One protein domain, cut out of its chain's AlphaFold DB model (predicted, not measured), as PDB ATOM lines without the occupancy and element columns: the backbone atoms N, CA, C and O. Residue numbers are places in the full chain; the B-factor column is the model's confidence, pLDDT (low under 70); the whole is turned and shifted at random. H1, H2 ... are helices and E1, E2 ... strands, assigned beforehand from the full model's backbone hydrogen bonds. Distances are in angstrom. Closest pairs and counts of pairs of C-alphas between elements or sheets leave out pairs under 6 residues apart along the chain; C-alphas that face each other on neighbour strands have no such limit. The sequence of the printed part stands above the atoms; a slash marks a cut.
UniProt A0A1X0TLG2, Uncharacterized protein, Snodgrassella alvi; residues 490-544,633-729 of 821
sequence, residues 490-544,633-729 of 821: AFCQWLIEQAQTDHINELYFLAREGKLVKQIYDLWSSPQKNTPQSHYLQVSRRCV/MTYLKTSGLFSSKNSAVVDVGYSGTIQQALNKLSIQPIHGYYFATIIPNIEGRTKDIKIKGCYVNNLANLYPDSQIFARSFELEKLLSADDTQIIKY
ATOM      1  N   ALA A 490      24.766 -13.325 -64.222       97.81
ATOM      2  CA  ALA A 490      25.336 -14.661 -64.061       97.81
ATOM      3  C   ALA A 490      26.619 -14.617 -63.212       97.81
ATOM      4  O   ALA A 490      26.783 -15.435 -62.307       97.81
ATOM      5  N   PHE A 491      27.466 -13.599 -63.413       98.06
ATOM      6  CA  PHE A 491      28.620 -13.345 -62.550       98.06
ATOM      7  C   PHE A 491      28.213 -13.076 -61.094       98.06
ATOM      8  O   PHE A 491      28.781 -13.666 -60.182       98.06
ATOM      9  N   CYS A 492      27.192 -12.251 -60.849       97.88
ATOM     10  CA  CYS A 492      26.692 -11.987 -59.499       97.88
ATOM     11  C   CYS A 492      26.095 -13.235 -58.835       97.88
ATOM     12  O   CYS A 492      26.276 -13.425 -57.635       97.88
ATOM     13  N   GLN A 493      25.419 -14.107 -59.590       97.50
ATOM     14  CA  GLN A 493      24.977 -15.401 -59.069       97.50
ATOM     15  C   GLN A 493      26.171 -16.271 -58.654       97.50
ATOM     16  O   GLN A 493      26.167 -16.813 -57.549       97.50
ATOM     17  N   TRP A 494      27.204 -16.350 -59.497       97.69
ATOM     18  CA  TRP A 494      28.443 -17.058 -59.175       97.69
ATOM     19  C   TRP A 494      29.151 -16.463 -57.951       97.69
ATOM     20  O   TRP A 494      29.590 -17.213 -57.088       97.69
ATOM     21  N   LEU A 495      29.207 -15.131 -57.822       97.50
ATOM     22  CA  LEU A 495      29.801 -14.453 -56.666       97.50
ATOM     23  C   LEU A 495      29.144 -14.879 -55.353       97.50
ATOM     24  O   LEU A 495      29.853 -15.153 -54.391       97.50
ATOM     25  N   ILE A 496      27.810 -14.949 -55.313       96.81
ATOM     26  CA  ILE A 496      27.070 -15.367 -54.114       96.81
ATOM     27  C   ILE A 496      27.456 -16.801 -53.730       96.81
ATOM     28  O   ILE A 496      27.819 -17.055 -52.583       96.81
ATOM     29  N   GLU A 497      27.424 -17.727 -54.690       95.94
ATOM     30  CA  GLU A 497      27.734 -19.145 -54.461       95.94
ATOM     31  C   GLU A 497      29.202 -19.353 -54.066       95.94
ATOM     32  O   GLU A 497      29.524 -20.127 -53.157       95.94
ATOM     33  N   GLN A 498      30.103 -18.622 -54.721       96.44
ATOM     34  CA  GLN A 498      31.531 -18.730 -54.487       96.44
ATOM     35  C   GLN A 498      31.929 -18.126 -53.140       96.44
ATOM     36  O   GLN A 498      32.720 -18.733 -52.417       96.44
ATOM     37  N   ALA A 499      31.350 -16.983 -52.771       96.00
ATOM     38  CA  ALA A 499      31.554 -16.359 -51.471       96.00
ATOM     39  C   ALA A 499      31.028 -17.240 -50.331       96.00
ATOM     40  O   ALA A 499      31.721 -17.412 -49.332       96.00
ATOM     41  N   GLN A 500      29.862 -17.875 -50.498       94.69
ATOM     42  CA  GLN A 500      29.337 -18.845 -49.529       94.69
ATOM     43  C   GLN A 500      30.278 -20.042 -49.354       94.69
ATOM     44  O   GLN A 500      30.612 -20.399 -48.225       94.69
ATOM     45  N   THR A 501      30.758 -20.610 -50.465       95.00
ATOM     46  CA  THR A 501      31.732 -21.719 -50.471       95.00
ATOM     47  C   THR A 501      33.032 -21.333 -49.768       95.00
ATOM     48  O   THR A 501      33.661 -22.146 -49.098       95.00
ATOM     49  N   ASP A 502      33.454 -20.082 -49.925       94.12
ATOM     50  CA  ASP A 502      34.707 -19.581 -49.377       94.12
ATOM     51  C   ASP A 502      34.592 -18.951 -47.988       94.12
ATOM     52  O   ASP A 502      35.626 -18.536 -47.459       94.12
ATOM     53  N   HIS A 503      33.383 -18.907 -47.418       93.56
ATOM     54  CA  HIS A 503      33.040 -18.226 -46.168       93.56
ATOM     55  C   HIS A 503      33.359 -16.719 -46.162       93.56
ATOM     56  O   HIS A 503      33.748 -16.154 -45.141       93.56
ATOM     57  N   ILE A 504      33.172 -16.060 -47.308       94.81
ATOM     58  CA  ILE A 504      33.281 -14.607 -47.485       94.81
ATOM     59  C   ILE A 504      31.920 -13.964 -47.233       94.81
ATOM     60  O   ILE A 504      30.918 -14.366 -47.825       94.81
ATOM     61  N   ASN A 505      31.883 -12.950 -46.367       93.94
ATOM     62  CA  ASN A 505      30.662 -12.217 -46.026       93.94
ATOM     63  C   ASN A 505      30.690 -10.745 -46.452       93.94
ATOM     64  O   ASN A 505      29.626 -10.137 -46.492       93.94
ATOM     65  N   GLU A 506      31.851 -10.202 -46.828       95.69
ATOM     66  CA  GLU A 506      32.005  -8.817 -47.278       95.69
ATOM     67  C   GLU A 506      32.632  -8.771 -48.685       95.69
ATOM     68  O   GLU A 506      33.756  -9.235 -48.898       95.69
ATOM     69  N   LEU A 507      31.919  -8.194 -49.655       97.44
ATOM     70  CA  LEU A 507      32.365  -8.010 -51.037       97.44
ATOM     71  C   LEU A 507      32.602  -6.527 -51.334       97.44
ATOM     72  O   LEU A 507      31.687  -5.714 -51.240       97.44
ATOM     73  N   TYR A 508      33.815  -6.181 -51.753       97.25
ATOM     74  CA  TYR A 508      34.239  -4.819 -52.073       97.25
ATOM     75  C   TYR A 508      34.416  -4.657 -53.583       97.25
ATOM     76  O   TYR A 508      35.427  -5.063 -54.154       97.25
ATOM     77  N   PHE A 509      33.430  -4.054 -54.238       97.00
ATOM     78  CA  PHE A 509      33.436  -3.810 -55.677       97.00
ATOM     79  C   PHE A 509      34.348  -2.629 -56.003       97.00
ATOM     80  O   PHE A 509      34.112  -1.514 -55.528       97.00
ATOM     81  N   LEU A 510      35.394  -2.879 -56.793       94.44
ATOM     82  CA  LEU A 510      36.400  -1.875 -57.127       94.44
ATOM     83  C   LEU A 510      35.874  -0.871 -58.162       94.44
ATOM     84  O   LEU A 510      35.199  -1.237 -59.123       94.44
ATOM     85  N   ALA A 511      36.211   0.406 -57.987       89.00
ATOM     86  CA  ALA A 511      35.982   1.415 -59.018       89.00
ATOM     87  C   ALA A 511      36.818   1.125 -60.290       89.00
ATOM     88  O   ALA A 511      37.940   0.638 -60.192       89.00
ATOM     89  N   ARG A 512      36.339   1.448 -61.497       82.12
ATOM     90  CA  ARG A 512      35.079   2.156 -61.832       82.12
ATOM     91  C   ARG A 512      33.972   1.177 -62.222       82.12
ATOM     92  O   ARG A 512      32.815   1.353 -61.846       82.12
ATOM     93  N   GLU A 513      34.353   0.135 -62.945       84.50
ATOM     94  CA  GLU A 513      33.510  -0.894 -63.548       84.50
ATOM     95  C   GLU A 513      32.666  -1.621 -62.494       84.50
ATOM     96  O   GLU A 513      31.501  -1.950 -62.729       84.50
ATOM     97  N   GLY A 514      33.211  -1.801 -61.285       89.38
ATOM     98  CA  GLY A 514      32.510  -2.434 -60.173       89.38
ATOM     99  C   GLY A 514      31.279  -1.669 -59.687       89.38
ATOM    100  O   GLY A 514      30.457  -2.264 -58.997       89.38
ATOM    101  N   LYS A 515      31.074  -0.397 -60.066       92.88
ATOM    102  CA  LYS A 515      29.870   0.361 -59.685       92.88
ATOM    103  C   LYS A 515      28.597  -0.255 -60.258       92.88
ATOM    104  O   LYS A 515      27.659  -0.520 -59.506       92.88
ATOM    105  N   LEU A 516      28.574  -0.519 -61.567       95.19
ATOM    106  CA  LEU A 516      27.431  -1.170 -62.212       95.19
ATOM    107  C   LEU A 516      27.259  -2.599 -61.687       95.19
ATOM    108  O   LEU A 516      26.144  -3.020 -61.385       95.19
ATOM    109  N   VAL A 517      28.366  -3.332 -61.538       97.12
ATOM    110  CA  VAL A 517      28.345  -4.710 -61.029       97.12
ATOM    111  C   VAL A 517      27.753  -4.756 -59.621       97.12
ATOM    112  O   VAL A 517      26.896  -5.596 -59.361       97.12
ATOM    113  N   LYS A 518      28.123  -3.819 -58.737       97.06
ATOM    114  CA  LYS A 518      27.539  -3.693 -57.398       97.06
ATOM    115  C   LYS A 518      26.041  -3.414 -57.462       97.06
ATOM    116  O   LYS A 518      25.276  -4.091 -56.788       97.06
ATOM    117  N   GLN A 519      25.608  -2.451 -58.278       96.88
ATOM    118  CA  GLN A 519      24.181  -2.142 -58.429       96.88
ATOM    119  C   GLN A 519      23.384  -3.372 -58.881       96.88
ATOM    120  O   GLN A 519      22.315  -3.660 -58.341       96.88
ATOM    121  N   ILE A 520      23.919  -4.126 -59.842       97.94
ATOM    122  CA  ILE A 520      23.317  -5.375 -60.309       97.94
ATOM    123  C   ILE A 520      23.331  -6.439 -59.209       97.94
ATOM    124  O   ILE A 520      22.314  -7.100 -59.005       97.94
ATOM    125  N   TYR A 521      24.436  -6.591 -58.477       98.12
ATOM    126  CA  TYR A 521      24.532  -7.501 -57.338       98.12
ATOM    127  C   TYR A 521      23.469  -7.188 -56.280       98.12
ATOM    128  O   TYR A 521      22.762  -8.096 -55.849       98.12
ATOM    129  N   ASP A 522      23.300  -5.920 -55.903       97.88
ATOM    130  CA  ASP A 522      22.328  -5.475 -54.897       97.88
ATOM    131  C   ASP A 522      20.893  -5.797 -55.329       97.88
ATOM    132  O   ASP A 522      20.118  -6.388 -54.575       97.88
ATOM    133  N   LEU A 523      20.548  -5.488 -56.583       97.50
ATOM    134  CA  LEU A 523      19.246  -5.833 -57.155       97.50
ATOM    135  C   LEU A 523      19.021  -7.352 -57.175       97.50
ATOM    136  O   LEU A 523      17.965  -7.828 -56.747       97.50
ATOM    137  N   TRP A 524      20.013  -8.110 -57.641       97.06
ATOM    138  CA  TRP A 524      19.946  -9.561 -57.805       97.06
ATOM    139  C   TRP A 524      19.874 -10.335 -56.480       97.06
ATOM    140  O   TRP A 524      19.176 -11.349 -56.367       97.06
ATOM    141  N   SER A 525      20.608  -9.857 -55.476       94.75
ATOM    142  CA  SER A 525      20.693 -10.440 -54.135       94.75
ATOM    143  C   SER A 525      19.523 -10.050 -53.239       94.75
ATOM    144  O   SER A 525      19.182 -10.832 -52.359       94.75
ATOM    145  N   SER A 526      18.841  -8.928 -53.506       92.25
ATOM    146  CA  SER A 526      17.694  -8.446 -52.716       92.25
ATOM    147  C   SER A 526      16.620  -9.486 -52.334       92.25
ATOM    148  O   SER A 526      16.054  -9.362 -51.250       92.25
ATOM    149  N   PRO A 527      16.285 -10.509 -53.156       89.38
ATOM    150  CA  PRO A 527      15.274 -11.508 -52.801       89.38
ATOM    151  C   PRO A 527      15.828 -12.661 -51.948       89.38
ATOM    152  O   PRO A 527      15.055 -13.493 -51.476       89.38
ATOM    153  N   GLN A 528      17.151 -12.768 -51.823       86.31
ATOM    154  CA  GLN A 528      17.843 -13.877 -51.179       86.31
ATOM    155  C   GLN A 528      18.167 -13.529 -49.724       86.31
ATOM    156  O   GLN A 528      18.396 -12.376 -49.370       86.31
ATOM    157  N   LYS A 529      18.197 -14.549 -48.865       84.88
ATOM    158  CA  LYS A 529      18.663 -14.413 -47.479       84.88
ATOM    159  C   LYS A 529      20.138 -14.799 -47.405       84.88
ATOM    160  O   LYS A 529      20.583 -15.649 -48.170       84.88
ATOM    161  N   ASN A 530      20.862 -14.233 -46.440       86.50
ATOM    162  CA  ASN A 530      22.251 -14.595 -46.131       86.50
ATOM    163  C   ASN A 530      23.221 -14.432 -47.319       86.50
ATOM    164  O   ASN A 530      24.117 -15.256 -47.518       86.50
ATOM    165  N   THR A 531      23.037 -13.390 -48.130       93.31
ATOM    166  CA  THR A 531      24.013 -13.005 -49.154       93.31
ATOM    167  C   THR A 531      25.131 -12.157 -48.539       93.31
ATOM    168  O   THR A 531      24.880 -11.426 -47.575       93.31
ATOM    169  N   PRO A 532      26.366 -12.233 -49.072       95.00
ATOM    170  CA  PRO A 532      27.446 -11.337 -48.669       95.00
ATOM    171  C   PRO A 532      27.047  -9.864 -48.813       95.00
ATOM    172  O   PRO A 532      26.410  -9.487 -49.805       95.00
ATOM    173  N   GLN A 533      27.448  -9.040 -47.849       95.06
ATOM    174  CA  GLN A 533      27.280  -7.591 -47.892       95.06
ATOM    175  C   GLN A 533      28.135  -6.999 -49.010       95.06
ATOM    176  O   GLN A 533      29.253  -7.450 -49.262       95.06
ATOM    177  N   SER A 534      27.603  -5.991 -49.692       96.25
ATOM    178  CA  SER A 534      28.261  -5.346 -50.822       96.25
ATOM    179  C   SER A 534      28.681  -3.918 -50.475       96.25
ATOM    180  O   SER A 534      27.880  -3.064 -50.090       96.25
ATOM    181  N   HIS A 535      29.944  -3.609 -50.735       96.38
ATOM    182  CA  HIS A 535      30.545  -2.299 -50.517       96.38
ATOM    183  C   HIS A 535      31.142  -1.784 -51.812       96.38
ATOM    184  O   HIS A 535      31.643  -2.553 -52.629       96.38
ATOM    185  N   TYR A 536      31.086  -0.473 -52.016       95.38
ATOM    186  CA  TYR A 536      31.809   0.159 -53.113       95.38
ATOM    187  C   TYR A 536      33.154   0.659 -52.591       95.38
ATOM    188  O   TYR A 536      33.187   1.443 -51.642       95.38
ATOM    189  N   LEU A 537      34.250   0.203 -53.195       95.06
ATOM    190  CA  LEU A 537      35.602   0.606 -52.823       95.06
ATOM    191  C   LEU A 537      36.193   1.489 -53.923       95.06
ATOM    192  O   LEU A 537      36.606   1.019 -54.986       95.06
ATOM    193  N   GLN A 538      36.229   2.791 -53.659       94.31
ATOM    194  CA  GLN A 538      36.667   3.806 -54.606       94.31
ATOM    195  C   GLN A 538      38.192   3.932 -54.589       94.31
ATOM    196  O   GLN A 538      38.767   4.839 -54.000       94.31
ATOM    197  N   VAL A 539      38.863   2.994 -55.249       94.44
ATOM    198  CA  VAL A 539      40.321   2.978 -55.404       94.44
ATOM    199  C   VAL A 539      40.700   2.798 -56.868       94.44
ATOM    200  O   VAL A 539      39.976   2.178 -57.638       94.44
ATOM    201  N   SER A 540      41.856   3.329 -57.252       93.06
ATOM    202  CA  SER A 540      42.500   3.078 -58.544       93.06
ATOM    203  C   SER A 540      43.828   2.354 -58.335       93.06
ATOM    204  O   SER A 540      44.330   2.293 -57.212       93.06
ATOM    205  N   ARG A 541      44.436   1.842 -59.417       92.44
ATOM    206  CA  ARG A 541      45.763   1.204 -59.351       92.44
ATOM    207  C   ARG A 541      46.788   2.139 -58.706       92.44
ATOM    208  O   ARG A 541      47.351   1.762 -57.688       92.44
ATOM    209  N   ARG A 542      46.949   3.369 -59.216       93.38
ATOM    210  CA  ARG A 542      47.853   4.386 -58.640       93.38
ATOM    211  C   ARG A 542      47.550   4.643 -57.161       93.38
ATOM    212  O   ARG A 542      48.469   4.602 -56.348       93.38
ATOM    213  N   CYS A 543      46.273   4.861 -56.832       95.06
ATOM    214  CA  CYS A 543      45.819   5.196 -55.481       95.06
ATOM    215  C   CYS A 543      46.287   4.172 -54.438       95.06
ATOM    216  O   CYS A 543      46.629   4.569 -53.334       95.06
ATOM    217  N   VAL A 544      46.364   2.879 -54.786       95.19
ATOM    218  CA  VAL A 544      46.853   1.836 -53.864       95.19
ATOM    219  C   VAL A 544      48.316   1.449 -54.069       95.19
ATOM    220  O   VAL A 544      48.959   1.044 -53.103       95.19
ATOM    221  N   MET A 633      45.153   4.778 -45.814       95.19
ATOM    222  CA  MET A 633      44.906   3.842 -44.717       95.19
ATOM    223  C   MET A 633      43.709   4.263 -43.864       95.19
ATOM    224  O   MET A 633      42.970   3.394 -43.403       95.19
ATOM    225  N   THR A 634      43.490   5.567 -43.677       94.38
ATOM    226  CA  THR A 634      42.278   6.087 -43.034       94.38
ATOM    227  C   THR A 634      41.037   5.723 -43.846       94.38
ATOM    228  O   THR A 634      40.115   5.150 -43.274       94.38
ATOM    229  N   TYR A 635      41.039   5.942 -45.167       95.69
ATOM    230  CA  TYR A 635      39.933   5.549 -46.053       95.69
ATOM    231  C   TYR A 635      39.609   4.049 -45.982       95.69
ATOM    232  O   TYR A 635      38.462   3.668 -45.773       95.69
ATOM    233  N   LEU A 636      40.615   3.182 -46.121       94.81
ATOM    234  CA  LEU A 636      40.411   1.726 -46.136       94.81
ATOM    235  C   LEU A 636      39.911   1.188 -44.784       94.81
ATOM    236  O   LEU A 636      39.192   0.190 -44.726       94.81
ATOM    237  N   LYS A 637      40.289   1.842 -43.677       92.25
ATOM    238  CA  LYS A 637      39.768   1.518 -42.342       92.25
ATOM    239  C   LYS A 637      38.320   1.968 -42.188       92.25
ATOM    240  O   LYS A 637      37.503   1.177 -41.725       92.25
ATOM    241  N   THR A 638      37.993   3.200 -42.581       91.62
ATOM    242  CA  THR A 638      36.626   3.732 -42.466       91.62
ATOM    243  C   THR A 638      35.655   3.060 -43.431       91.62
ATOM    244  O   THR A 638      34.480   2.934 -43.104       91.62
ATOM    245  N   SER A 639      36.137   2.543 -44.566       92.12
ATOM    246  CA  SER A 639      35.340   1.721 -45.481       92.12
ATOM    247  C   SER A 639      35.030   0.324 -44.933       92.12
ATOM    248  O   SER A 639      34.281  -0.411 -45.565       92.12
ATOM    249  N   GLY A 640      35.641  -0.081 -43.814       90.94
ATOM    250  CA  GLY A 640      35.444  -1.395 -43.205       90.94
ATOM    251  C   GLY A 640      36.263  -2.532 -43.822       90.94
ATOM    252  O   GLY A 640      36.162  -3.659 -43.335       90.94
ATOM    253  N   LEU A 641      37.125  -2.282 -44.819       90.88
ATOM    254  CA  LEU A 641      37.825  -3.339 -45.574       90.88
ATOM    255  C   LEU A 641      38.657  -4.267 -44.676       90.88
ATOM    256  O   LEU A 641      38.711  -5.478 -44.897       90.88
ATOM    257  N   PHE A 642      39.281  -3.703 -43.640       85.88
ATOM    258  CA  PHE A 642      40.136  -4.430 -42.696       85.88
ATOM    259  C   PHE A 642      39.406  -4.922 -41.436       85.88
ATOM    260  O   PHE A 642      40.055  -5.423 -40.519       85.88
ATOM    261  N   SER A 643      38.080  -4.768 -41.362       79.00
ATOM    262  CA  SER A 643      37.291  -5.144 -40.177       79.00
ATOM    263  C   SER A 643      37.123  -6.660 -40.004       79.00
ATOM    264  O   SER A 643      36.918  -7.131 -38.888       79.00
ATOM    265  N   SER A 644      37.252  -7.432 -41.088       74.25
ATOM    266  CA  SER A 644      37.035  -8.881 -41.121       74.25
ATOM    267  C   SER A 644      38.135  -9.597 -41.913       74.25
ATOM    268  O   SER A 644      38.750  -9.027 -42.812       74.25
ATOM    269  N   LYS A 645      38.379 -10.874 -41.585       75.69
ATOM    270  CA  LYS A 645      39.221 -11.787 -42.387       75.69
ATOM    271  C   LYS A 645      38.493 -12.349 -43.611       75.69
ATOM    272  O   LYS A 645      39.117 -12.993 -44.444       75.69
ATOM    273  N   ASN A 646      37.193 -12.100 -43.713       88.31
ATOM    274  CA  ASN A 646      36.295 -12.711 -44.686       88.31
ATOM    275  C   ASN A 646      35.896 -11.703 -45.778       88.31
ATOM    276  O   ASN A 646      34.747 -11.679 -46.219       88.31
ATOM    277  N   SER A 647      36.846 -10.854 -46.183       93.69
ATOM    278  CA  SER A 647      36.652  -9.777 -47.160       93.69
ATOM    279  C   SER A 647      37.253 -10.158 -48.512       93.69
ATOM    280  O   SER A 647      38.405 -10.602 -48.586       93.69
ATOM    281  N   ALA A 648      36.510  -9.935 -49.596       95.44
ATOM    282  CA  ALA A 648      37.007 -10.103 -50.958       95.44
ATOM    283  C   ALA A 648      36.786  -8.845 -51.796       95.44
ATOM    284  O   ALA A 648      35.743  -8.204 -51.694       95.44
ATOM    285  N   VAL A 649      37.747  -8.510 -52.654       96.19
ATOM    286  CA  VAL A 649      37.541  -7.512 -53.708       96.19
ATOM    287  C   VAL A 649      36.903  -8.156 -54.935       96.19
ATOM    288  O   VAL A 649      37.158  -9.325 -55.233       96.19
ATOM    289  N   VAL A 650      36.086  -7.386 -55.646       97.00
ATOM    290  CA  VAL A 650      35.423  -7.796 -56.886       97.00
ATOM    291  C   VAL A 650      35.837  -6.856 -58.013       97.00
ATOM    292  O   VAL A 650      35.696  -5.639 -57.877       97.00
ATOM    293  N   ASP A 651      36.333  -7.417 -59.115       93.56
ATOM    294  CA  ASP A 651      36.862  -6.655 -60.254       93.56
ATOM    295  C   ASP A 651      36.641  -7.391 -61.593       93.56
ATOM    296  O   ASP A 651      36.293  -8.571 -61.645       93.56
ATOM    297  N   VAL A 652      36.834  -6.689 -62.706       87.50
ATOM    298  CA  VAL A 652      36.851  -7.251 -64.064       87.50
ATOM    299  C   VAL A 652      38.208  -7.886 -64.372       87.50
ATOM    300  O   VAL A 652      38.264  -8.938 -65.008       87.50
ATOM    301  N   GLY A 653      39.281  -7.223 -63.916       76.62
ATOM    302  CA  GLY A 653      40.658  -7.402 -64.370       76.62
ATOM    303  C   GLY A 653      41.371  -8.682 -63.922       76.62
ATOM    304  O   GLY A 653      40.927  -9.424 -63.060       76.62
ATOM    305  N   TYR A 654      42.546  -8.927 -64.505       77.25
ATOM    306  CA  TYR A 654      43.046 -10.302 -64.662       77.25
ATOM    307  C   TYR A 654      44.292 -10.642 -63.840       77.25
ATOM    308  O   TYR A 654      44.589 -11.815 -63.609       77.25
ATOM    309  N   SER A 655      45.036  -9.618 -63.411       83.25
ATOM    310  CA  SER A 655      46.327  -9.741 -62.721       83.25
ATOM    311  C   SER A 655      46.269  -9.408 -61.227       83.25
ATOM    312  O   SER A 655      47.297  -9.453 -60.559       83.25
ATOM    313  N   GLY A 656      45.102  -9.017 -60.701       86.88
ATOM    314  CA  GLY A 656      44.900  -8.724 -59.280       86.88
ATOM    315  C   GLY A 656      45.768  -7.596 -58.708       86.88
ATOM    316  O   GLY A 656      46.055  -7.600 -57.517       86.88
ATOM    317  N   THR A 657      46.207  -6.622 -59.517       89.12
ATOM    318  CA  THR A 657      47.167  -5.579 -59.081       89.12
ATOM    319  C   THR A 657      46.682  -4.798 -57.850       89.12
ATOM    320  O   THR A 657      47.445  -4.595 -56.907       89.12
ATOM    321  N   ILE A 658      45.404  -4.400 -57.824       92.81
ATOM    322  CA  ILE A 658      44.823  -3.694 -56.671       92.81
ATOM    323  C   ILE A 658      44.766  -4.620 -55.452       92.81
ATOM    324  O   ILE A 658      45.194  -4.227 -54.371       92.81
ATOM    325  N   GLN A 659      44.327  -5.873 -55.622       92.50
ATOM    326  CA  GLN A 659      44.323  -6.873 -54.548       92.50
ATOM    327  C   GLN A 659      45.727  -7.082 -53.960       92.50
ATOM    328  O   GLN A 659      45.866  -7.161 -52.739       92.50
ATOM    329  N   GLN A 660      46.767  -7.151 -54.795       90.50
ATOM    330  CA  GLN A 660      48.159  -7.295 -54.358       90.50
ATOM    331  C   GLN A 660      48.605  -6.102 -53.506       90.50
ATOM    332  O   GLN A 660      49.132  -6.297 -52.410       90.50
ATOM    333  N   ALA A 661      48.341  -4.876 -53.967       92.19
ATOM    334  CA  ALA A 661      48.677  -3.656 -53.234       92.19
ATOM    335  C   ALA A 661      47.903  -3.539 -51.908       92.19
ATOM    336  O   ALA A 661      48.498  -3.279 -50.865       92.19
ATOM    337  N   LEU A 662      46.597  -3.827 -51.906       93.06
ATOM    338  CA  LEU A 662      45.780  -3.846 -50.688       93.06
ATOM    339  C   LEU A 662      46.283  -4.883 -49.683       93.06
ATOM    340  O   LEU A 662      46.349  -4.612 -48.488       93.06
ATOM    341  N   ASN A 663      46.702  -6.054 -50.162       91.00
ATOM    342  CA  ASN A 663      47.347  -7.046 -49.318       91.00
ATOM    343  C   ASN A 663      48.688  -6.516 -48.771       91.00
ATOM    344  O   ASN A 663      48.925  -6.686 -47.576       91.00
ATOM    345  N   LYS A 664      49.543  -5.838 -49.565       90.00
ATOM    346  CA  LYS A 664      50.774  -5.149 -49.083       90.00
ATOM    347  C   LYS A 664      50.483  -4.163 -47.941       90.00
ATOM    348  O   LYS A 664      51.272  -4.082 -47.006       90.00
ATOM    349  N   LEU A 665      49.331  -3.500 -47.977       90.31
ATOM    350  CA  LEU A 665      48.890  -2.526 -46.974       90.31
ATOM    351  C   LEU A 665      48.143  -3.139 -45.771       90.31
ATOM    352  O   LEU A 665      47.964  -2.467 -44.755       90.31
ATOM    353  N   SER A 666      47.708  -4.397 -45.869       87.75
ATOM    354  CA  SER A 666      46.851  -5.059 -44.883       87.75
ATOM    355  C   SER A 666      47.579  -6.145 -44.096       87.75
ATOM    356  O   SER A 666      48.348  -6.943 -44.634       87.75
ATOM    357  N   ILE A 667      47.239  -6.245 -42.809       83.50
ATOM    358  CA  ILE A 667      47.613  -7.392 -41.976       83.50
ATOM    359  C   ILE A 667      46.718  -8.596 -42.298       83.50
ATOM    360  O   ILE A 667      47.202  -9.726 -42.298       83.50
ATOM    361  N   GLN A 668      45.427  -8.394 -42.577       84.75
ATOM    362  CA  GLN A 668      44.489  -9.479 -42.897       84.75
ATOM    363  C   GLN A 668      44.525  -9.832 -44.390       84.75
ATOM    364  O   GLN A 668      44.752  -8.938 -45.210       84.75
ATOM    365  N   PRO A 669      44.321 -11.112 -44.762       88.50
ATOM    366  CA  PRO A 669      44.232 -11.491 -46.166       88.50
ATOM    367  C   PRO A 669      43.012 -10.828 -46.814       88.50
ATOM    368  O   PRO A 669      41.930 -10.810 -46.235       88.50
ATOM    369  N   ILE A 670      43.199 -10.299 -48.021       92.25
ATOM    370  CA  ILE A 670      42.108  -9.797 -48.861       92.25
ATOM    371  C   ILE A 670      41.987 -10.716 -50.066       92.25
ATOM    372  O   ILE A 670      42.916 -10.826 -50.876       92.25
ATOM    373  N   HIS A 671      40.847 -11.386 -50.165       93.81
ATOM    374  CA  HIS A 671      40.521 -12.315 -51.243       93.81
ATOM    375  C   HIS A 671      40.095 -11.566 -52.512       93.81
ATOM    376  O   HIS A 671      39.898 -10.352 -52.477       93.81
ATOM    377  N   GLY A 672      39.986 -12.262 -53.643       94.56
ATOM    378  CA  GLY A 672      39.662 -11.634 -54.922       94.56
ATOM    379  C   GLY A 672      38.813 -12.517 -55.823       94.56
ATOM    380  O   GLY A 672      39.153 -13.679 -56.067       94.56
ATOM    381  N   TYR A 673      37.735 -11.932 -56.339       96.31
ATOM    382  CA  TYR A 673      36.831 -12.540 -57.302       96.31
ATOM    383  C   TYR A 673      36.751 -11.701 -58.568       96.31
ATOM    384  O   TYR A 673      36.549 -10.489 -58.508       96.31
ATOM    385  N   TYR A 674      36.889 -12.356 -59.714       95.69
ATOM    386  CA  TYR A 674      37.055 -11.663 -60.983       95.69
ATOM    387  C   TYR A 674      36.195 -12.274 -62.080       95.69
ATOM    388  O   TYR A 674      35.920 -13.477 -62.062       95.69
ATOM    389  N   PHE A 675      35.833 -11.478 -63.089       94.56
ATOM    390  CA  PHE A 675      35.277 -12.033 -64.329       94.56
ATOM    391  C   PHE A 675      36.236 -13.069 -64.922       94.56
ATOM    392  O   PHE A 675      35.817 -14.164 -65.305       94.56
ATOM    393  N   ALA A 676      37.534 -12.761 -64.926       93.00
ATOM    394  CA  ALA A 676      38.562 -13.706 -65.325       93.00
ATOM    395  C   ALA A 676      39.915 -13.404 -64.663       93.00
ATOM    396  O   ALA A 676      40.216 -12.260 -64.345       93.00
ATOM    397  N   THR A 677      40.745 -14.431 -64.468       90.56
ATOM    398  CA  THR A 677      42.088 -14.317 -63.876       90.56
ATOM    399  C   THR A 677      43.122 -15.107 -64.668       90.56
ATOM    400  O   THR A 677      42.839 -16.179 -65.212       90.56
ATOM    401  N   ILE A 678      44.353 -14.594 -64.701       86.38
ATOM    402  CA  ILE A 678      45.498 -15.274 -65.333       86.38
ATOM    403  C   ILE A 678      46.590 -15.691 -64.356       86.38
ATOM    404  O   ILE A 678      47.552 -16.333 -64.764       86.38
ATOM    405  N   ILE A 679      46.459 -15.315 -63.087       81.88
ATOM    406  CA  ILE A 679      47.407 -15.683 -62.041       81.88
ATOM    407  C   ILE A 679      46.786 -16.755 -61.131       81.88
ATOM    408  O   ILE A 679      45.621 -16.614 -60.747       81.88
ATOM    409  N   PRO A 680      47.533 -17.816 -60.777       72.81
ATOM    410  CA  PRO A 680      47.048 -18.849 -59.863       72.81
ATOM    411  C   PRO A 680      47.121 -18.407 -58.400       72.81
ATOM    412  O   PRO A 680      46.378 -18.904 -57.558       72.81
ATOM    413  N   ASN A 681      48.042 -17.498 -58.087       72.81
ATOM    414  CA  ASN A 681      48.358 -17.038 -56.745       72.81
ATOM    415  C   ASN A 681      48.957 -15.623 -56.781       72.81
ATOM    416  O   ASN A 681      49.319 -15.096 -57.833       72.81
ATOM    417  N   ILE A 682      49.051 -15.000 -55.607       68.69
ATOM    418  CA  ILE A 682      49.793 -13.752 -55.415       68.69
ATOM    419  C   ILE A 682      51.218 -14.111 -54.983       68.69
ATOM    420  O   ILE A 682      51.402 -14.724 -53.931       68.69
ATOM    421  N   GLU A 683      52.214 -13.742 -55.794       58.69
ATOM    422  CA  GLU A 683      53.634 -14.010 -55.528       58.69
ATOM    423  C   GLU A 683      54.094 -13.411 -54.181       58.69
ATOM    424  O   GLU A 683      53.707 -12.302 -53.804       58.69
ATOM    425  N   GLY A 684      54.934 -14.152 -53.446       53.72
ATOM    426  CA  GLY A 684      55.642 -13.644 -52.263       53.72
ATOM    427  C   GLY A 684      54.856 -13.597 -50.944       53.72
ATOM    428  O   GLY A 684      55.240 -12.842 -50.051       53.72
ATOM    429  N   ARG A 685      53.767 -14.368 -50.773       58.09
ATOM    430  CA  ARG A 685      52.983 -14.383 -49.517       58.09
ATOM    431  C   ARG A 685      52.725 -15.768 -48.923       58.09
ATOM    432  O   ARG A 685      52.564 -16.746 -49.635       58.09
ATOM    433  N   THR A 686      52.636 -15.793 -47.588       49.88
ATOM    434  CA  THR A 686      52.501 -16.973 -46.711       49.88
ATOM    435  C   THR A 686      51.065 -17.292 -46.265       49.88
ATOM    436  O   THR A 686      50.860 -18.262 -45.545       49.88
ATOM    437  N   LYS A 687      50.066 -16.476 -46.636       60.03
ATOM    438  CA  LYS A 687      48.649 -16.673 -46.261       60.03
ATOM    439  C   LYS A 687      47.854 -17.232 -47.436       60.03
ATOM    440  O   LYS A 687      48.104 -16.817 -48.566       60.03
ATOM    441  N   ASP A 688      46.854 -18.066 -47.149       77.06
ATOM    442  CA  ASP A 688      45.893 -18.620 -48.118       77.06
ATOM    443  C   ASP A 688      45.008 -17.523 -48.750       77.06
ATOM    444  O   ASP A 688      43.815 -17.387 -48.463       77.06
ATOM    445  N   ILE A 689      45.591 -16.681 -49.607       88.00
ATOM    446  CA  ILE A 689      44.868 -15.654 -50.356       88.00
ATOM    447  C   ILE A 689      44.236 -16.294 -51.589       88.00
ATOM    448  O   ILE A 689      44.903 -16.646 -52.558       88.00
ATOM    449  N   LYS A 690      42.912 -16.391 -51.556       90.50
ATOM    450  CA  LYS A 690      42.093 -16.825 -52.692       90.50
ATOM    451  C   LYS A 690      42.064 -15.779 -53.816       90.50
ATOM    452  O   LYS A 690      41.779 -14.603 -53.572       90.50
ATOM    453  N   ILE A 691      42.288 -16.247 -55.041       91.50
ATOM    454  CA  ILE A 691      42.052 -15.532 -56.297       91.50
ATOM    455  C   ILE A 691      41.290 -16.464 -57.237       91.50
ATOM    456  O   ILE A 691      41.764 -17.557 -57.538       91.50
ATOM    457  N   LYS A 692      40.082 -16.072 -57.649       93.38
ATOM    458  CA  LYS A 692      39.227 -16.920 -58.490       93.38
ATOM    459  C   LYS A 692      38.588 -16.122 -59.616       93.38
ATOM    460  O   LYS A 692      38.054 -15.039 -59.385       93.38
ATOM    461  N   GLY A 693      38.638 -16.681 -60.819       94.44
ATOM    462  CA  GLY A 693      37.949 -16.163 -61.995       94.44
ATOM    463  C   GLY A 693      36.680 -16.953 -62.313       94.44
ATOM    464  O   GLY A 693      36.659 -18.175 -62.174       94.44
ATOM    465  N   CYS A 694      35.629 -16.254 -62.735       95.12
ATOM    466  CA  CYS A 694      34.319 -16.838 -63.023       95.12
ATOM    467  C   CYS A 694      34.252 -17.543 -64.385       95.12
ATOM    468  O   CYS A 694      33.724 -18.646 -64.483       95.12
ATOM    469  N   TYR A 695      34.797 -16.919 -65.433       92.75
ATOM    470  CA  TYR A 695      34.747 -17.441 -66.806       92.75
ATOM    471  C   TYR A 695      36.099 -17.987 -67.280       92.75
ATOM    472  O   TYR A 695      36.160 -18.947 -68.049       92.75
ATOM    473  N   VAL A 696      37.191 -17.397 -66.789       89.88
ATOM    474  CA  VAL A 696      38.563 -17.874 -67.003       89.88
ATOM    475  C   VAL A 696      39.269 -17.866 -65.662       89.88
ATOM    476  O   VAL A 696      39.288 -16.835 -64.995       89.88
ATOM    477  N   ASN A 697      39.855 -18.989 -65.265       89.69
ATOM    478  CA  ASN A 697      40.563 -19.108 -63.999       89.69
ATOM    479  C   ASN A 697      41.966 -19.656 -64.242       89.69
ATOM    480  O   ASN A 697      42.109 -20.770 -64.741       89.69
ATOM    481  N   ASN A 698      42.994 -18.884 -63.882       85.94
ATOM    482  CA  ASN A 698      44.394 -19.255 -64.106       85.94
ATOM    483  C   ASN A 698      44.677 -19.629 -65.581       85.94
ATOM    484  O   ASN A 698      45.158 -20.721 -65.872       85.94
ATOM    485  N   LEU A 699      44.300 -18.746 -66.518       80.75
ATOM    486  CA  LEU A 699      44.392 -18.945 -67.982       80.75
ATOM    487  C   LEU A 699      43.541 -20.092 -68.558       80.75
ATOM    488  O   LEU A 699      43.430 -20.203 -69.779       80.75
ATOM    489  N   ALA A 700      42.907 -20.917 -67.725       84.50
ATOM    490  CA  ALA A 700      42.006 -21.962 -68.179       84.50
ATOM    491  C   ALA A 700      40.613 -21.379 -68.428       84.50
ATOM    492  O   ALA A 700      39.962 -20.865 -67.513       84.50
ATOM    493  N   ASN A 701      40.146 -21.472 -69.672       85.38
ATOM    494  CA  ASN A 701      38.763 -21.161 -70.010       85.38
ATOM    495  C   ASN A 701      37.843 -22.198 -69.352       85.38
ATOM    496  O   ASN A 701      37.979 -23.393 -69.611       85.38
ATOM    497  N   LEU A 702      36.895 -21.739 -68.534       88.44
ATOM    498  CA  LEU A 702      35.883 -22.606 -67.919       88.44
ATOM    499  C   LEU A 702      34.722 -22.902 -68.883       88.44
ATOM    500  O   LEU A 702      33.951 -23.831 -68.653       88.44
ATOM    501  N   TYR A 703      34.643 -22.152 -69.989       85.69
ATOM    502  CA  TYR A 703      33.673 -22.320 -71.071       85.69
ATOM    503  C   TYR A 703      34.368 -22.400 -72.446       85.69
ATOM    504  O   TYR A 703      35.377 -21.719 -72.661       85.69
ATOM    505  N   PRO A 704      33.860 -23.211 -73.401       81.12
ATOM    506  CA  PRO A 704      34.506 -23.409 -74.702       81.12
ATOM    507  C   PRO A 704      34.699 -22.118 -75.520       81.12
ATOM    508  O   PRO A 704      33.740 -21.479 -75.968       81.12
ATOM    509  N   ASP A 705      35.963 -21.786 -75.789       82.81
ATOM    510  CA  ASP A 705      36.406 -20.587 -76.515       82.81
ATOM    511  C   ASP A 705      35.924 -19.256 -75.910       82.81
ATOM    512  O   ASP A 705      35.660 -18.306 -76.662       82.81
ATOM    513  N   SER A 706      35.799 -19.174 -74.578       87.88
ATOM    514  CA  SER A 706      35.422 -17.931 -73.892       87.88
ATOM    515  C   SER A 706      36.241 -16.740 -74.404       87.88
ATOM    516  O   SER A 706      37.468 -16.800 -74.527       87.88
ATOM    517  N   GLN A 707      35.555 -15.642 -74.731       92.00
ATOM    518  CA  GLN A 707      36.191 -14.411 -75.213       92.00
ATOM    519  C   GLN A 707      36.370 -13.365 -74.106       92.00
ATOM    520  O   GLN A 707      36.983 -12.335 -74.362       92.00
ATOM    521  N   ILE A 708      35.890 -13.616 -72.882       91.69
ATOM    522  CA  ILE A 708      35.875 -12.633 -71.782       91.69
ATOM    523  C   ILE A 708      37.276 -12.129 -71.424       91.69
ATOM    524  O   ILE A 708      37.451 -10.943 -71.155       91.69
ATOM    525  N   PHE A 709      38.284 -13.005 -71.458       90.44
ATOM    526  CA  PHE A 709      39.673 -12.586 -71.268       90.44
ATOM    527  C   PHE A 709      40.288 -12.001 -72.547       90.44
ATOM    528  O   PHE A 709      40.861 -10.917 -72.525       90.44
ATOM    529  N   ALA A 710      40.149 -12.696 -73.681       89.19
ATOM    530  CA  ALA A 710      40.775 -12.293 -74.945       89.19
ATOM    531  C   ALA A 710      40.253 -10.950 -75.501       89.19
ATOM    532  O   ALA A 710      40.920 -10.327 -76.326       89.19
ATOM    533  N   ARG A 711      39.058 -10.529 -75.070       91.12
ATOM    534  CA  ARG A 711      38.363  -9.285 -75.439       91.12
ATOM    535  C   ARG A 711      38.033  -8.429 -74.219       91.12
ATOM    536  O   ARG A 711      37.048  -7.700 -74.186       91.12
ATOM    537  N   SER A 712      38.880  -8.508 -73.197       89.75
ATOM    538  CA  SER A 712      38.711  -7.775 -71.946       89.75
ATOM    539  C   SER A 712      38.461  -6.282 -72.124       89.75
ATOM    540  O   SER A 712      37.651  -5.697 -71.417       89.75
ATOM    541  N   PHE A 713      39.131  -5.670 -73.097       89.00
ATOM    542  CA  PHE A 713      39.024  -4.243 -73.365       89.00
ATOM    543  C   PHE A 713      37.611  -3.848 -73.822       89.00
ATOM    544  O   PHE A 713      37.068  -2.830 -73.397       89.00
ATOM    545  N   GLU A 714      36.971  -4.676 -74.650       92.38
ATOM    546  CA  GLU A 714      35.575  -4.486 -75.031       92.38
ATOM    547  C   GLU A 714      34.626  -4.685 -73.837       92.38
ATOM    548  O   GLU A 714      33.635  -3.964 -73.728       92.38
ATOM    549  N   LEU A 715      34.921  -5.616 -72.919       92.81
ATOM    550  CA  LEU A 715      34.140  -5.794 -71.685       92.81
ATOM    551  C   LEU A 715      34.270  -4.587 -70.742       92.81
ATOM    552  O   LEU A 715      33.260  -4.100 -70.241       92.81
ATOM    553  N   GLU A 716      35.486  -4.078 -70.541       91.69
ATOM    554  CA  GLU A 716      35.760  -2.871 -69.750       91.69
ATOM    555  C   GLU A 716      34.978  -1.673 -70.308       91.69
ATOM    556  O   GLU A 716      34.296  -0.974 -69.557       91.69
ATOM    557  N   LYS A 717      34.950  -1.495 -71.639       91.19
ATOM    558  CA  LYS A 717      34.124  -0.457 -72.279       91.19
ATOM    559  C   LYS A 717      32.653  -0.594 -71.915       91.19
ATOM    560  O   LYS A 717      32.031   0.396 -71.545       91.19
ATOM    561  N   LEU A 718      32.098  -1.800 -71.978       93.38
ATOM    562  CA  LEU A 718      30.694  -2.025 -71.633       93.38
ATOM    563  C   LEU A 718      30.411  -1.807 -70.137       93.38
ATOM    564  O   LEU A 718      29.339  -1.331 -69.785       93.38
ATOM    565  N   LEU A 719      31.345  -2.123 -69.241       92.94
ATOM    566  CA  LEU A 719      31.140  -1.983 -67.791       92.94
ATOM    567  C   LEU A 719      31.424  -0.582 -67.246       92.94
ATOM    568  O   LEU A 719      31.100  -0.279 -66.098       92.94
ATOM    569  N   SER A 720      32.062   0.261 -68.044       87.50
ATOM    570  CA  SER A 720      32.618   1.511 -67.556       87.50
ATOM    571  C   SER A 720      31.551   2.520 -67.077       87.50
ATOM    572  O   SER A 720      30.470   2.671 -67.657       87.50
ATOM    573  N   ALA A 721      31.877   3.246 -66.004       85.94
ATOM    574  CA  ALA A 721      30.993   4.205 -65.327       85.94
ATOM    575  C   ALA A 721      31.362   5.670 -65.624       85.94
ATOM    576  O   ALA A 721      32.486   5.953 -66.027       85.94
ATOM    577  N   ASP A 722      30.451   6.610 -65.353       84.75
ATOM    578  CA  ASP A 722      30.676   8.057 -65.548       84.75
ATOM    579  C   ASP A 722      31.615   8.691 -64.503       84.75
ATOM    580  O   ASP A 722      32.062   9.821 -64.675       84.75
ATOM    581  N   ASP A 723      31.926   7.980 -63.416       82.00
ATOM    582  CA  ASP A 723      32.687   8.528 -62.287       82.00
ATOM    583  C   ASP A 723      34.130   8.858 -62.664       82.00
ATOM    584  O   ASP A 723      34.825   8.027 -63.227       82.00
ATOM    585  N   THR A 724      34.644  10.009 -62.252       85.31
ATOM    586  CA  THR A 724      36.062  10.360 -62.411       85.31
ATOM    587  C   THR A 724      36.981   9.358 -61.702       85.31
ATOM    588  O   THR A 724      36.684   8.912 -60.588       85.31
ATOM    589  N   GLN A 725      38.131   9.024 -62.295       88.31
ATOM    590  CA  GLN A 725      39.100   8.136 -61.649       88.31
ATOM    591  C   GLN A 725      39.746   8.827 -60.441       88.31
ATOM    592  O   GLN A 725      40.216   9.961 -60.538       88.31
ATOM    593  N   ILE A 726      39.795   8.137 -59.299       93.50
ATOM    594  CA  ILE A 726      40.499   8.637 -58.117       93.50
ATOM    595  C   ILE A 726      42.016   8.558 -58.312       93.50
ATOM    596  O   ILE A 726      42.552   7.528 -58.728       93.50
ATOM    597  N   ILE A 727      42.711   9.639 -57.985       93.81
ATOM    598  CA  ILE A 727      44.171   9.737 -58.024       93.81
ATOM    599  C   ILE A 727      44.735   9.303 -56.669       93.81
ATOM    600  O   ILE A 727      45.548   8.377 -56.611       93.81
ATOM    601  N   LYS A 728      44.284   9.956 -55.590       95.12
ATOM    602  CA  LYS A 728      44.740   9.750 -54.205       95.12
ATOM    603  C   LYS A 728      43.709  10.226 -53.183       95.12
ATOM    604  O   LYS A 728      42.725  10.874 -53.535       95.12
ATOM    605  N   TYR A 729      43.983   9.940 -51.915       96.25
ATOM    606  CA  TYR A 729      43.312  10.551 -50.771       96.25
ATOM    607  C   TYR A 729      44.237  11.554 -50.080       96.25
ATOM    608  O   TYR A 729      45.443  11.332 -49.993       96.25
TER     609      TYR A 729
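Overview. This is residues 490 to 544 and 633 to 729 of the 821 residues of an uncharacterized protein of Snodgrassella alvi (UniProt A0A1X0TLG2). What is the main picture? A strongly twisted sheet of five parallel strands forms the core, with H1 and H2 over one face and H5 over the other, while H6 packs near one end of H2 and E6 comes to lie beside H3. What is it made of? The printed part has 152 residues, with named elements in the order H1 E1 H2 E2 H3 H4 E3 H5 E4 E5 H6 E6: six helices and six strands, a mixed class; the sheet's order is E2 E1 E3 E4 E5. How compact is it? It is compact and rounded, with a radius of gyration of the C-alphas of 14.6 A and spans of 43 by 39 by 34 A.

Along the chain. What comes first? H1, residues 490 to 502, begins at C-alpha 490 (25.336, -14.661, -64.061) and measures 18.1 A from first to last C-alpha. E1 is residues 506 to 510, H2 514 to 525 with 15.5 A, E2 533 to 537 and H3 541 to 544. What follows? H4 is residues 633 to 638, E3 647 to 651, H5 657 to 665, E4 671 to 676 with 14.3 A, E5 691 to 697 and H6 712 to 719. E6, residues 726 to 729, ends at C-alpha 729 (43.312, 10.551, -50.771).

Arrangement. How do the strands pair? Within hydrogen-bond range are N 507 and O 533 of E1 and E2, 2.8 A, N 508 and O 648 of E1 and E3, 2.8 A, N 649 and O 671 of E3 and E4, 2.8 A, and N 674 and O 692 of E4 and E5, 2.9 A. E1, H2, E2 and E3, H5, E4 are strand-helix-strand units, parallel neighbour strands with a helix between, each with a right-handed crossover. What is on the sheet? H1 and H2 are on the same face, at heights over the sheet of 6.5 A and 9.4 A, and H5 is on the opposite face at 10.1 A. H1 touches H2 with residues 492 to 493 alone, the closest C-alphas being those of Cys 492 and Tyr 521, 5.4 A. What is not on it? H6 only just touches H2, with 3 pairs of C-alphas within 8 A, closest Leu 516 and Leu 719 at 6.7 A. H3 touches H5, closest C-alphas Arg 541 and Ile 658 at 5.7 A, and H4 is close to H5 but not clearly touching, closest C-alphas Met 633 and Leu 665 at 7.8 A. E6 pairs with no named strand; its closest C-alpha to H3 is that of Lys 728, 4.9 A from that of Cys 543. How do the helix backbones run? In H1, H2, H4, H5 and H6 every O i to N i+4 pair is within hydrogen-bond range; H3 is too short for one.

Size, cuts and confidence. Where is the cut? Residues 545 to 632 are not printed, and C-alphas 544 and 633 are 9.6 A apart across it. Which links are long? Those from E4 to E5 and from E5 to H6. Where is confidence low? Residues 682 to 687 are under 70; the mean pLDDT of the printed part is 89.8.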